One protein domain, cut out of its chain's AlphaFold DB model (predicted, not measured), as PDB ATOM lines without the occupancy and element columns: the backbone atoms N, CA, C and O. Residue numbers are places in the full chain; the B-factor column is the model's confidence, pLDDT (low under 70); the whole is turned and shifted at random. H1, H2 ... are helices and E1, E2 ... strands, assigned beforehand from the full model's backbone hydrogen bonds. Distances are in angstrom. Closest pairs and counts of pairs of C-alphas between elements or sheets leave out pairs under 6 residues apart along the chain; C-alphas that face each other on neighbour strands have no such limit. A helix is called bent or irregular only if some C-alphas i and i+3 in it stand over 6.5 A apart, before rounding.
ATOM      1  N   GLY A 261     -10.180 -17.415  64.046       65.31
ATOM      2  CA  GLY A 261     -10.884 -16.439  64.883       65.31
ATOM      3  C   GLY A 261     -11.267 -16.869  66.298       65.31
ATOM      4  O   GLY A 261     -11.261 -16.008  67.171       65.31
ATOM      5  N   GLU A 262     -11.624 -18.134  66.539       82.31
ATOM      6  CA  GLU A 262     -12.266 -18.548  67.799       82.31
ATOM      7  C   GLU A 262     -11.270 -19.026  68.861       82.31
ATOM      8  O   GLU A 262     -11.224 -18.454  69.955       82.31
ATOM      9  N   ASP A 263     -10.424 -19.999  68.529       86.06
ATOM     10  CA  ASP A 263      -9.444 -20.597  69.448       86.06
ATOM     11  C   ASP A 263      -8.425 -19.560  69.926       86.06
ATOM     12  O   ASP A 263      -8.188 -19.400  71.126       86.06
ATOM     13  N   VAL A 264      -7.912 -18.741  68.999       87.50
ATOM     14  CA  VAL A 264      -7.038 -17.602  69.321       87.50
ATOM     15  C   VAL A 264      -7.761 -16.590  70.220       87.50
ATOM     16  O   VAL A 264      -7.146 -16.064  71.144       87.50
ATOM     17  N   SER A 265      -9.064 -16.353  70.020       88.31
ATOM     18  CA  SER A 265      -9.881 -15.505  70.909       88.31
ATOM     19  C   SER A 265      -9.934 -16.077  72.326       88.31
ATOM     20  O   SER A 265      -9.713 -15.347  73.293       88.31
ATOM     21  N   ARG A 266     -10.180 -17.388  72.469       89.50
ATOM     22  CA  ARG A 266     -10.239 -18.058  73.776       89.50
ATOM     23  C   ARG A 266      -8.883 -17.973  74.491       89.50
ATOM     24  O   ARG A 266      -8.835 -17.568  75.653       89.50
ATOM     25  N   ILE A 267      -7.783 -18.245  73.782       90.31
ATOM     26  CA  ILE A 267      -6.405 -18.158  74.301       90.31
ATOM     27  C   ILE A 267      -6.058 -16.718  74.722       90.31
ATOM     28  O   ILE A 267      -5.542 -16.500  75.820       90.31
ATOM     29  N   VAL A 268      -6.354 -15.715  73.886       88.88
ATOM     30  CA  VAL A 268      -6.054 -14.300  74.179       88.88
ATOM     31  C   VAL A 268      -6.885 -13.781  75.354       88.88
ATOM     32  O   VAL A 268      -6.332 -13.105  76.223       88.88
ATOM     33  N   LYS A 269      -8.170 -14.148  75.455       88.75
ATOM     34  CA  LYS A 269      -9.013 -13.824  76.620       88.75
ATOM     35  C   LYS A 269      -8.463 -14.443  77.909       88.75
ATOM     36  O   LYS A 269      -8.344 -13.743  78.912       88.75
ATOM     37  N   ALA A 270      -8.056 -15.713  77.878       90.31
ATOM     38  CA  ALA A 270      -7.449 -16.375  79.034       90.31
ATOM     39  C   ALA A 270      -6.112 -15.730  79.453       90.31
ATOM     40  O   ALA A 270      -5.826 -15.616  80.646       90.31
ATOM     41  N   LEU A 271      -5.303 -15.264  78.493       90.31
ATOM     42  CA  LEU A 271      -4.070 -14.519  78.765       90.31
ATOM     43  C   LEU A 271      -4.359 -13.134  79.370       90.31
ATOM     44  O   LEU A 271      -3.692 -12.737  80.324       90.31
ATOM     45  N   ALA A 272      -5.354 -12.410  78.851       85.69
ATOM     46  CA  ALA A 272      -5.766 -11.103  79.370       85.69
ATOM     47  C   ALA A 272      -6.305 -11.200  80.808       85.69
ATOM     48  O   ALA A 272      -5.938 -10.401  81.666       85.69
ATOM     49  N   ASN A 273      -7.088 -12.243  81.098       87.56
ATOM     50  CA  ASN A 273      -7.599 -12.553  82.435       87.56
ATOM     51  C   ASN A 273      -6.535 -13.160  83.377       87.56
ATOM     52  O   ASN A 273      -6.861 -13.548  84.495       87.56
ATOM     53  N   SER A 274      -5.272 -13.275  82.944       87.94
ATOM     54  CA  SER A 274      -4.168 -13.904  83.694       87.94
ATOM     55  C   SER A 274      -4.409 -15.368  84.110       87.94
ATOM     56  O   SER A 274      -3.743 -15.875  85.009       87.94
ATOM     57  N   GLN A 275      -5.322 -16.073  83.431       89.56
ATOM     58  CA  GLN A 275      -5.620 -17.493  83.667       89.56
ATOM     59  C   GLN A 275      -4.522 -18.408  83.104       89.56
ATOM     60  O   GLN A 275      -4.289 -19.494  83.632       89.56
ATOM     61  N   ILE A 276      -3.830 -17.971  82.044       92.19
ATOM     62  CA  ILE A 276      -2.693 -18.687  81.451       92.19
ATOM     63  C   ILE A 276      -1.446 -17.802  81.393       92.19
ATOM     64  O   ILE A 276      -1.507 -16.605  81.118       92.19
ATOM     65  N   GLY A 277      -0.281 -18.408  81.626       90.88
ATOM     66  CA  GLY A 277       0.999 -17.711  81.536       90.88
ATOM     67  C   GLY A 277       1.409 -17.420  80.090       90.88
ATOM     68  O   GLY A 277       1.225 -18.250  79.200       90.88
ATOM     69  N   GLN A 278       2.071 -16.283  79.867       90.75
ATOM     70  CA  GLN A 278       2.563 -15.840  78.555       90.75
ATOM     71  C   GLN A 278       3.298 -16.921  77.718       90.75
ATOM     72  O   GLN A 278       3.047 -16.996  76.514       90.75
ATOM     73  N   PRO A 279       4.183 -17.781  78.276       92.50
ATOM     74  CA  PRO A 279       4.833 -18.837  77.492       92.50
ATOM     75  C   PRO A 279       3.879 -19.969  77.083       92.50
ATOM     76  O   PRO A 279       4.072 -20.567  76.032       92.50
ATOM     77  N   VAL A 280       2.854 -20.250  77.893       94.31
ATOM     78  CA  VAL A 280       1.820 -21.258  77.603       94.31
ATOM     79  C   VAL A 280       0.899 -20.739  76.499       94.31
ATOM     80  O   VAL A 280       0.687 -21.434  75.512       94.31
ATOM     81  N   ALA A 281       0.455 -19.481  76.604       93.38
ATOM     82  CA  ALA A 281      -0.335 -18.812  75.569       93.38
ATOM     83  C   ALA A 281       0.388 -18.767  74.210       93.38
ATOM     84  O   ALA A 281      -0.233 -18.989  73.179       93.38
ATOM     85  N   GLN A 282       1.706 -18.536  74.200       92.44
ATOM     86  CA  GLN A 282       2.503 -18.536  72.969       92.44
ATOM     87  C   GLN A 282       2.632 -19.932  72.330       92.44
ATOM     88  O   GLN A 282       2.667 -20.032  71.105       92.44
ATOM     89  N   ALA A 283       2.702 -20.995  73.139       92.25
ATOM     90  CA  ALA A 283       2.740 -22.373  72.644       92.25
ATOM     91  C   ALA A 283       1.373 -22.809  72.089       92.25
ATOM     92  O   ALA A 283       1.310 -23.346  70.988       92.25
ATOM     93  N   LEU A 284       0.290 -22.511  72.822       91.62
ATOM     94  CA  LEU A 284      -1.092 -22.726  72.381       91.62
ATOM     95  C   LEU A 284      -1.397 -21.968  71.086       91.62
ATOM     96  O   LEU A 284      -1.978 -22.545  70.176       91.62
ATOM     97  N   ALA A 285      -0.968 -20.704  70.983       89.94
ATOM     98  CA  ALA A 285      -1.151 -19.909  69.774       89.94
ATOM     99  C   ALA A 285      -0.498 -20.583  68.561       89.94
ATOM    100  O   ALA A 285      -1.191 -20.816  67.584       89.94
ATOM    101  N   TRP A 286       0.787 -20.957  68.630       88.94
ATOM    102  CA  TRP A 286       1.455 -21.634  67.508       88.94
ATOM    103  C   TRP A 286       0.821 -22.986  67.167       88.94
ATOM    104  O   TRP A 286       0.644 -23.275  65.985       88.94
ATOM    105  N   HIS A 287       0.424 -23.784  68.160       89.12
ATOM    106  CA  HIS A 287      -0.274 -25.044  67.901       89.12
ATOM    107  C   HIS A 287      -1.592 -24.819  67.135       89.12
ATOM    108  O   HIS A 287      -1.822 -25.472  66.126       89.12
ATOM    109  N   ALA A 288      -2.393 -23.830  67.546       86.62
ATOM    110  CA  ALA A 288      -3.690 -23.514  66.942       86.62
ATOM    111  C   ALA A 288      -3.628 -22.737  65.604       86.62
ATOM    112  O   ALA A 288      -4.659 -22.552  64.962       86.62
ATOM    113  N   THR A 289      -2.467 -22.210  65.191       83.38
ATOM    114  CA  THR A 289      -2.351 -21.364  63.979       83.38
ATOM    115  C   THR A 289      -1.375 -21.864  62.919       83.38
ATOM    116  O   THR A 289      -1.377 -21.318  61.811       83.38
ATOM    117  N   THR A 290      -0.506 -22.822  63.254       78.75
ATOM    118  CA  THR A 290       0.562 -23.315  62.363       78.75
ATOM    119  C   THR A 290       0.625 -24.842  62.267       78.75
ATOM    120  O   THR A 290       1.603 -25.360  61.738       78.75
ATOM    121  N   ASP A 291      -0.382 -25.545  62.798       75.56
ATOM    122  CA  ASP A 291      -0.544 -27.012  62.791       75.56
ATOM    123  C   ASP A 291       0.659 -27.805  63.351       75.56
ATOM    124  O   ASP A 291       0.764 -29.022  63.196       75.56
ATOM    125  N   MET A 292       1.579 -27.124  64.043       80.69
ATOM    126  CA  MET A 292       2.793 -27.726  64.586       80.69
ATOM    127  C   MET A 292       2.458 -28.675  65.733       80.69
ATOM    128  O   MET A 292       1.783 -28.305  66.703       80.69
ATOM    129  N   ASN A 293       3.018 -29.880  65.689       89.31
ATOM    130  CA  ASN A 293       2.858 -30.850  66.761       89.31
ATOM    131  C   ASN A 293       3.650 -30.397  68.003       89.31
ATOM    132  O   ASN A 293       4.771 -29.887  67.912       89.31
ATOM    133  N   TRP A 294       3.124 -30.656  69.200       90.69
ATOM    134  CA  TRP A 294       3.799 -30.416  70.480       90.69
ATOM    135  C   TRP A 294       5.253 -30.910  70.543       90.69
ATOM    136  O   TRP A 294       6.109 -30.271  71.167       90.69
ATOM    137  N   LYS A 295       5.559 -32.032  69.877       90.81
ATOM    138  CA  LYS A 295       6.920 -32.579  69.766       90.81
ATOM    139  C   LYS A 295       7.865 -31.620  69.037       90.81
ATOM    140  O   LYS A 295       9.014 -31.473  69.455       90.81
ATOM    141  N   GLU A 296       7.388 -30.941  68.003       90.12
ATOM    142  CA  GLU A 296       8.126 -29.939  67.230       90.12
ATOM    143  C   GLU A 296       8.251 -28.639  68.020       90.12
ATOM    144  O   GLU A 296       9.363 -28.146  68.210       90.12
ATOM    145  N   ILE A 297       7.147 -28.162  68.609       90.19
ATOM    146  CA  ILE A 297       7.121 -26.967  69.467       90.19
ATOM    147  C   ILE A 297       8.142 -27.096  70.617       90.19
ATOM    148  O   ILE A 297       8.883 -26.157  70.907       90.19
ATOM    149  N   SER A 298       8.282 -28.283  71.223       90.44
ATOM    150  CA  SER A 298       9.280 -28.556  72.277       90.44
ATOM    151  C   SER A 298      10.752 -28.492  71.819       90.44
ATOM    152  O   SER A 298      11.671 -28.379  72.642       90.44
ATOM    153  N   ARG A 299      10.996 -28.588  70.507       91.19
ATOM    154  CA  ARG A 299      12.326 -28.577  69.880       91.19
ATOM    155  C   ARG A 299      12.747 -27.191  69.397       91.19
ATOM    156  O   ARG A 299      13.943 -26.993  69.203       91.19
ATOM    157  N   ILE A 300      11.813 -26.244  69.280       87.62
ATOM    158  CA  ILE A 300      12.081 -24.866  68.852       87.62
ATOM    159  C   ILE A 300      13.116 -24.201  69.772       87.62
ATOM    160  O   ILE A 300      12.949 -24.110  70.997       87.62
ATOM    161  N   ASN A 301      14.171 -23.672  69.158       87.81
ATOM    162  CA  ASN A 301      15.159 -22.823  69.809       87.81
ATOM    163  C   ASN A 301      14.746 -21.349  69.675       87.81
ATOM    164  O   ASN A 301      14.238 -20.914  68.648       87.81
ATOM    165  N   ARG A 302      14.952 -20.562  70.734       82.31
ATOM    166  CA  ARG A 302      14.759 -19.102  70.737       82.31
ATOM    167  C   ARG A 302      15.996 -18.360  70.253       82.31
ATOM    168  O   ARG A 302      15.875 -17.283  69.682       82.31
ATOM    169  N   VAL A 303      17.169 -18.903  70.560       79.88
ATOM    170  CA  VAL A 303      18.466 -18.370  70.145       79.88
ATOM    171  C   VAL A 303      19.326 -19.551  69.738       79.88
ATOM    172  O   VAL A 303      19.460 -20.506  70.505       79.88
ATOM    173  N   GLU A 304      19.919 -19.457  68.557       79.19
ATOM    174  CA  GLU A 304      20.946 -20.370  68.075       79.19
ATOM    175  C   GLU A 304      22.222 -19.555  67.873       79.19
ATOM    176  O   GLU A 304      22.256 -18.606  67.093       79.19
ATOM    177  N   SER A 305      23.260 -19.875  68.643       76.56
ATOM    178  CA  SER A 305      24.543 -19.176  68.621       76.56
ATOM    179  C   SER A 305      25.667 -20.197  68.551       76.56
ATOM    180  O   SER A 305      25.697 -21.142  69.339       76.56
ATOM    181  N   ARG A 306      26.644 -19.973  67.661       74.19
ATOM    182  CA  ARG A 306      27.857 -20.808  67.579       74.19
ATOM    183  C   ARG A 306      28.667 -20.814  68.883       74.19
ATOM    184  O   ARG A 306      29.402 -21.762  69.119       74.19
ATOM    185  N   TYR A 307      28.525 -19.777  69.712       77.19
ATOM    186  CA  TYR A 307      29.303 -19.588  70.944       77.19
ATOM    187  C   TYR A 307      28.505 -19.882  72.219       77.19
ATOM    188  O   TYR A 307      29.072 -20.294  73.223       77.19
ATOM    189  N   THR A 308      27.189 -19.653  72.197       71.88
ATOM    190  CA  THR A 308      26.304 -19.778  73.374       71.88
ATOM    191  C   THR A 308      25.472 -21.065  73.350       71.88
ATOM    192  O   THR A 308      24.732 -21.340  74.292       71.88
ATOM    193  N   GLY A 309      25.563 -21.847  72.270       83.62
ATOM    194  CA  GLY A 309      24.715 -23.011  72.033       83.62
ATOM    195  C   GLY A 309      23.277 -22.634  71.665       83.62
ATOM    196  O   GLY A 309      22.984 -21.509  71.247       83.62
ATOM    197  N   SER A 310      22.374 -23.604  71.805       85.00
ATOM    198  CA  SER A 310      20.944 -23.453  71.538       85.00
ATOM    199  C   SER A 310      20.150 -23.254  72.831       85.00
ATOM    200  O   SER A 310      20.106 -24.116  73.709       85.00
ATOM    201  N   ILE A 311      19.475 -22.110  72.952       84.75
ATOM    202  CA  ILE A 311      18.561 -21.834  74.067       84.75
ATOM    203  C   ILE A 311      17.145 -22.179  73.612       84.75
ATOM    204  O   ILE A 311      16.612 -21.531  72.710       84.75
ATOM    205  N   ARG A 312      16.510 -23.170  74.247       88.56
ATOM    206  CA  ARG A 312      15.128 -23.578  73.937       88.56
ATOM    207  C   ARG A 312      14.120 -22.458  74.184       88.56
ATOM    208  O   ARG A 312      14.241 -21.699  75.145       88.56
ATOM    209  N   TYR A 313      13.106 -22.373  73.324       88.50
ATOM    210  CA  TYR A 313      12.048 -21.368  73.448       88.50
ATOM    211  C   TYR A 313      11.097 -21.674  74.608       88.50
ATOM    212  O   TYR A 313      10.763 -20.780  75.389       88.50
ATOM    213  N   PHE A 314      10.717 -22.943  74.759       92.56
ATOM    214  CA  PHE A 314       9.830 -23.411  75.821       92.56
ATOM    215  C   PHE A 314      10.559 -24.331  76.799       92.56
ATOM    216  O   PHE A 314      11.441 -25.104  76.424       92.56
ATOM    217  N   ARG A 315      10.156 -24.279  78.074       92.75
ATOM    218  CA  ARG A 315      10.586 -25.250  79.089       92.75
ATOM    219  C   ARG A 315       9.692 -26.501  78.993       92.75
ATOM    220  O   ARG A 315       8.505 -26.357  78.695       92.75
ATOM    221  N   PRO A 316      10.182 -27.714  79.317       92.69
ATOM    222  CA  PRO A 316       9.364 -28.936  79.272       92.69
ATOM    223  C   PRO A 316       8.120 -28.919  80.178       92.69
ATOM    224  O   PRO A 316       7.184 -29.684  79.966       92.69
ATOM    225  N   THR A 317       8.097 -28.071  81.210       94.38
ATOM    226  CA  THR A 317       6.912 -27.825  82.048       94.38
ATOM    227  C   THR A 317       5.855 -26.998  81.319       94.38
ATOM    228  O   THR A 317       4.684 -27.358  81.350       94.38
ATOM    229  N   THR A 318       6.266 -25.948  80.600       93.56
ATOM    230  CA  THR A 318       5.387 -25.103  79.777       93.56
ATOM    231  C   THR A 318       4.682 -25.909  78.691       93.56
ATOM    232  O   THR A 318       3.485 -25.742  78.505       93.56
ATOM    233  N   ILE A 319       5.406 -26.806  78.009       94.06
ATOM    234  CA  ILE A 319       4.819 -27.671  76.974       94.06
ATOM    235  C   ILE A 319       3.768 -28.610  77.576       94.06
ATOM    236  O   ILE A 319       2.664 -28.679  77.054       94.06
ATOM    237  N   ARG A 320       4.058 -29.261  78.713       93.31
ATOM    238  CA  ARG A 320       3.078 -30.119  79.402       93.31
ATOM    239  C   ARG A 320       1.823 -29.352  79.831       93.31
ATOM    240  O   ARG A 320       0.723 -29.834  79.608       93.31
ATOM    241  N   GLN A 321       1.979 -28.148  80.384       93.69
ATOM    242  CA  GLN A 321       0.843 -27.284  80.730       93.69
ATOM    243  C   GLN A 321       0.021 -26.884  79.496       93.69
ATOM    244  O   GLN A 321      -1.204 -26.884  79.553       93.69
ATOM    245  N   ALA A 322       0.683 -26.566  78.381       92.38
ATOM    246  CA  ALA A 322       0.016 -26.222  77.132       92.38
ATOM    247  C   ALA A 322      -0.759 -27.417  76.547       92.38
ATOM    248  O   ALA A 322      -1.916 -27.241  76.192       92.38
ATOM    249  N   MET A 323      -0.186 -28.628  76.554       91.44
ATOM    250  CA  MET A 323      -0.881 -29.867  76.165       91.44
ATOM    251  C   MET A 323      -2.163 -30.093  76.985       91.44
ATOM    252  O   MET A 323      -3.217 -30.338  76.411       91.44
ATOM    253  N   THR A 324      -2.105 -29.970  78.319       91.44
ATOM    254  CA  THR A 324      -3.283 -30.156  79.193       91.44
ATOM    255  C   THR A 324      -4.388 -29.130  78.927       91.44
ATOM    256  O   THR A 324      -5.566 -29.442  79.065       91.44
ATOM    257  N   LEU A 325      -4.015 -27.906  78.549       90.88
ATOM    258  CA  LEU A 325      -4.956 -26.827  78.248       90.88
ATOM    259  C   LEU A 325      -5.450 -26.839  76.795       90.88
ATOM    260  O   LEU A 325      -6.471 -26.222  76.509       90.88
ATOM    261  N   ALA A 326      -4.767 -27.534  75.883       88.81
ATOM    262  CA  ALA A 326      -5.097 -27.565  74.459       88.81
ATOM    263  C   ALA A 326      -6.544 -28.012  74.210       88.81
ATOM    264  O   ALA A 326      -7.270 -27.340  73.483       88.81
ATOM    265  N   SER A 327      -6.997 -29.053  74.911       84.69
ATOM    266  CA  SER A 327      -8.374 -29.572  74.856       84.69
ATOM    267  C   SER A 327      -9.457 -28.581  75.301       84.69
ATOM    268  O   SER A 327     -10.628 -28.781  75.007       84.69
ATOM    269  N   HIS A 328      -9.092 -27.514  76.018       84.38
ATOM    270  CA  HIS A 328     -10.026 -26.470  76.454       84.38
ATOM    271  C   HIS A 328     -10.099 -25.309  75.440       84.38
ATOM    272  O   HIS A 328     -11.039 -24.507  75.461       84.38
ATOM    273  N   PHE A 329      -9.092 -25.198  74.565       80.25
ATOM    274  CA  PHE A 329      -8.914 -24.094  73.619       80.25
ATOM    275  C   PHE A 329      -9.104 -24.484  72.155       80.25
ATOM    276  O   PHE A 329      -9.492 -23.612  71.387       80.25
ATOM    277  N   GLY A 330      -8.856 -25.739  71.779       66.31
ATOM    278  CA  GLY A 330      -9.207 -26.290  70.473       66.31
ATOM    279  C   GLY A 330     -10.638 -26.824  70.466       66.31
ATOM    280  O   GLY A 330     -11.154 -27.252  71.500       66.31
ATOM    281  N   GLY A 331     -11.301 -26.765  69.314       52.84
ATOM    282  CA  GLY A 331     -12.454 -27.618  69.022       52.84
ATOM    283  C   GLY A 331     -12.015 -28.772  68.126       52.84
ATOM    284  O   GLY A 331     -11.674 -28.520  66.978       52.84
TER     285      GLY A 331
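Overview. This is residues 261 to 331 of the 346 residues of an uncharacterized protein of Planctomycetaceae bacterium (UniProt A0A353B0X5). A narrow two-stranded hairpin, E1 and E2, extends from one end of a small helical body and makes much of the long axis. In that body H1 and H2 form a helical hairpin side by side, the longest helix, H4, crosses over H2 and reaches H1 with its last residue, and the short H3 packs on both H2 and H4. The 71 printed residues hold four named helices and two named strands, in the order H1, H2, H3, E1, E2, H4; the sheet, E1 - E2, is antiparallel and the class is mostly helix. The whole is only just compact, close to loose, with a radius of gyration of the C-alphas of 12.8 A, and elongated, spanning 41 by 24 by 20 A.

Along the chain. Strand E1 is residues 301 to 305, 10.1 A long, with C-alpha 301 at (15.159, -22.823, 69.809). Strand E2 is residues 309 to 312, 9.8 A. Helix H4, residues 316 to 329, is 19.7 A long and ends with C-alpha 329 at (-8.914, -24.094, 73.619). H4 is irregular, but only just: C-alphas 324 and 327 are 6.7 A apart, and its line is a rough one. H2, residues 278 to 290, is 17.9 A; H1, residues 263 to 272, is 14.2 A and begins with C-alpha 263 at (-9.444, -20.597, 69.448). H3 is residues 294 to 297, 4.9 A.

Arrangement. E1 and E2 form a hairpin, antiparallel at 171 degrees between their directions, with N 302 and O 311 at 2.8 A and N 311 and O 303 at 2.9 A, within hydrogen-bond range. E1 is apart from H4, and both strands are apart from H1 and H2. H4 touches H2, which meets it with residues 279 to 284 alone; the closest C-alphas, of Val 280 and Ala 322, are 5.3 A apart. Their lines stand at a steep tilt of 59 degrees, the same way. H1 and H2 form a helical hairpin and touch, with the C-alphas of Ile 267 and Ala 281 closest at 6.2 A, at a shallow tilt of 11 degrees, opposite ways. H4 and H1 only just touch, with 3 pairs of C-alphas within 8 A and with residue 329 of H4 alone; the closest C-alphas are those of Asp 263 and Phe 329, 5.5 A. H3 only just touches H2, closest at Ala 283 and Ile 297, and H4, closest at Trp 294 and Ile 319, with C-alphas 7.1 A apart in each case. The helix packing is mostly crossed, but only just, with 1 of 3 pairs at a shallow tilt. Every O i to N i+4 pair is within hydrogen-bond range in H1 and H2, and 8 of 10 in H4; H3 is too short for such a pair.

Size, cuts and confidence. The C-alphas farthest apart, of Tyr 307 and Gly 331, are 42.6 A apart. The printed part has no cut, and the five links between its elements are tight. The mean pLDDT of the printed part is 86.6; residues 261, 330 and 331 are under 70.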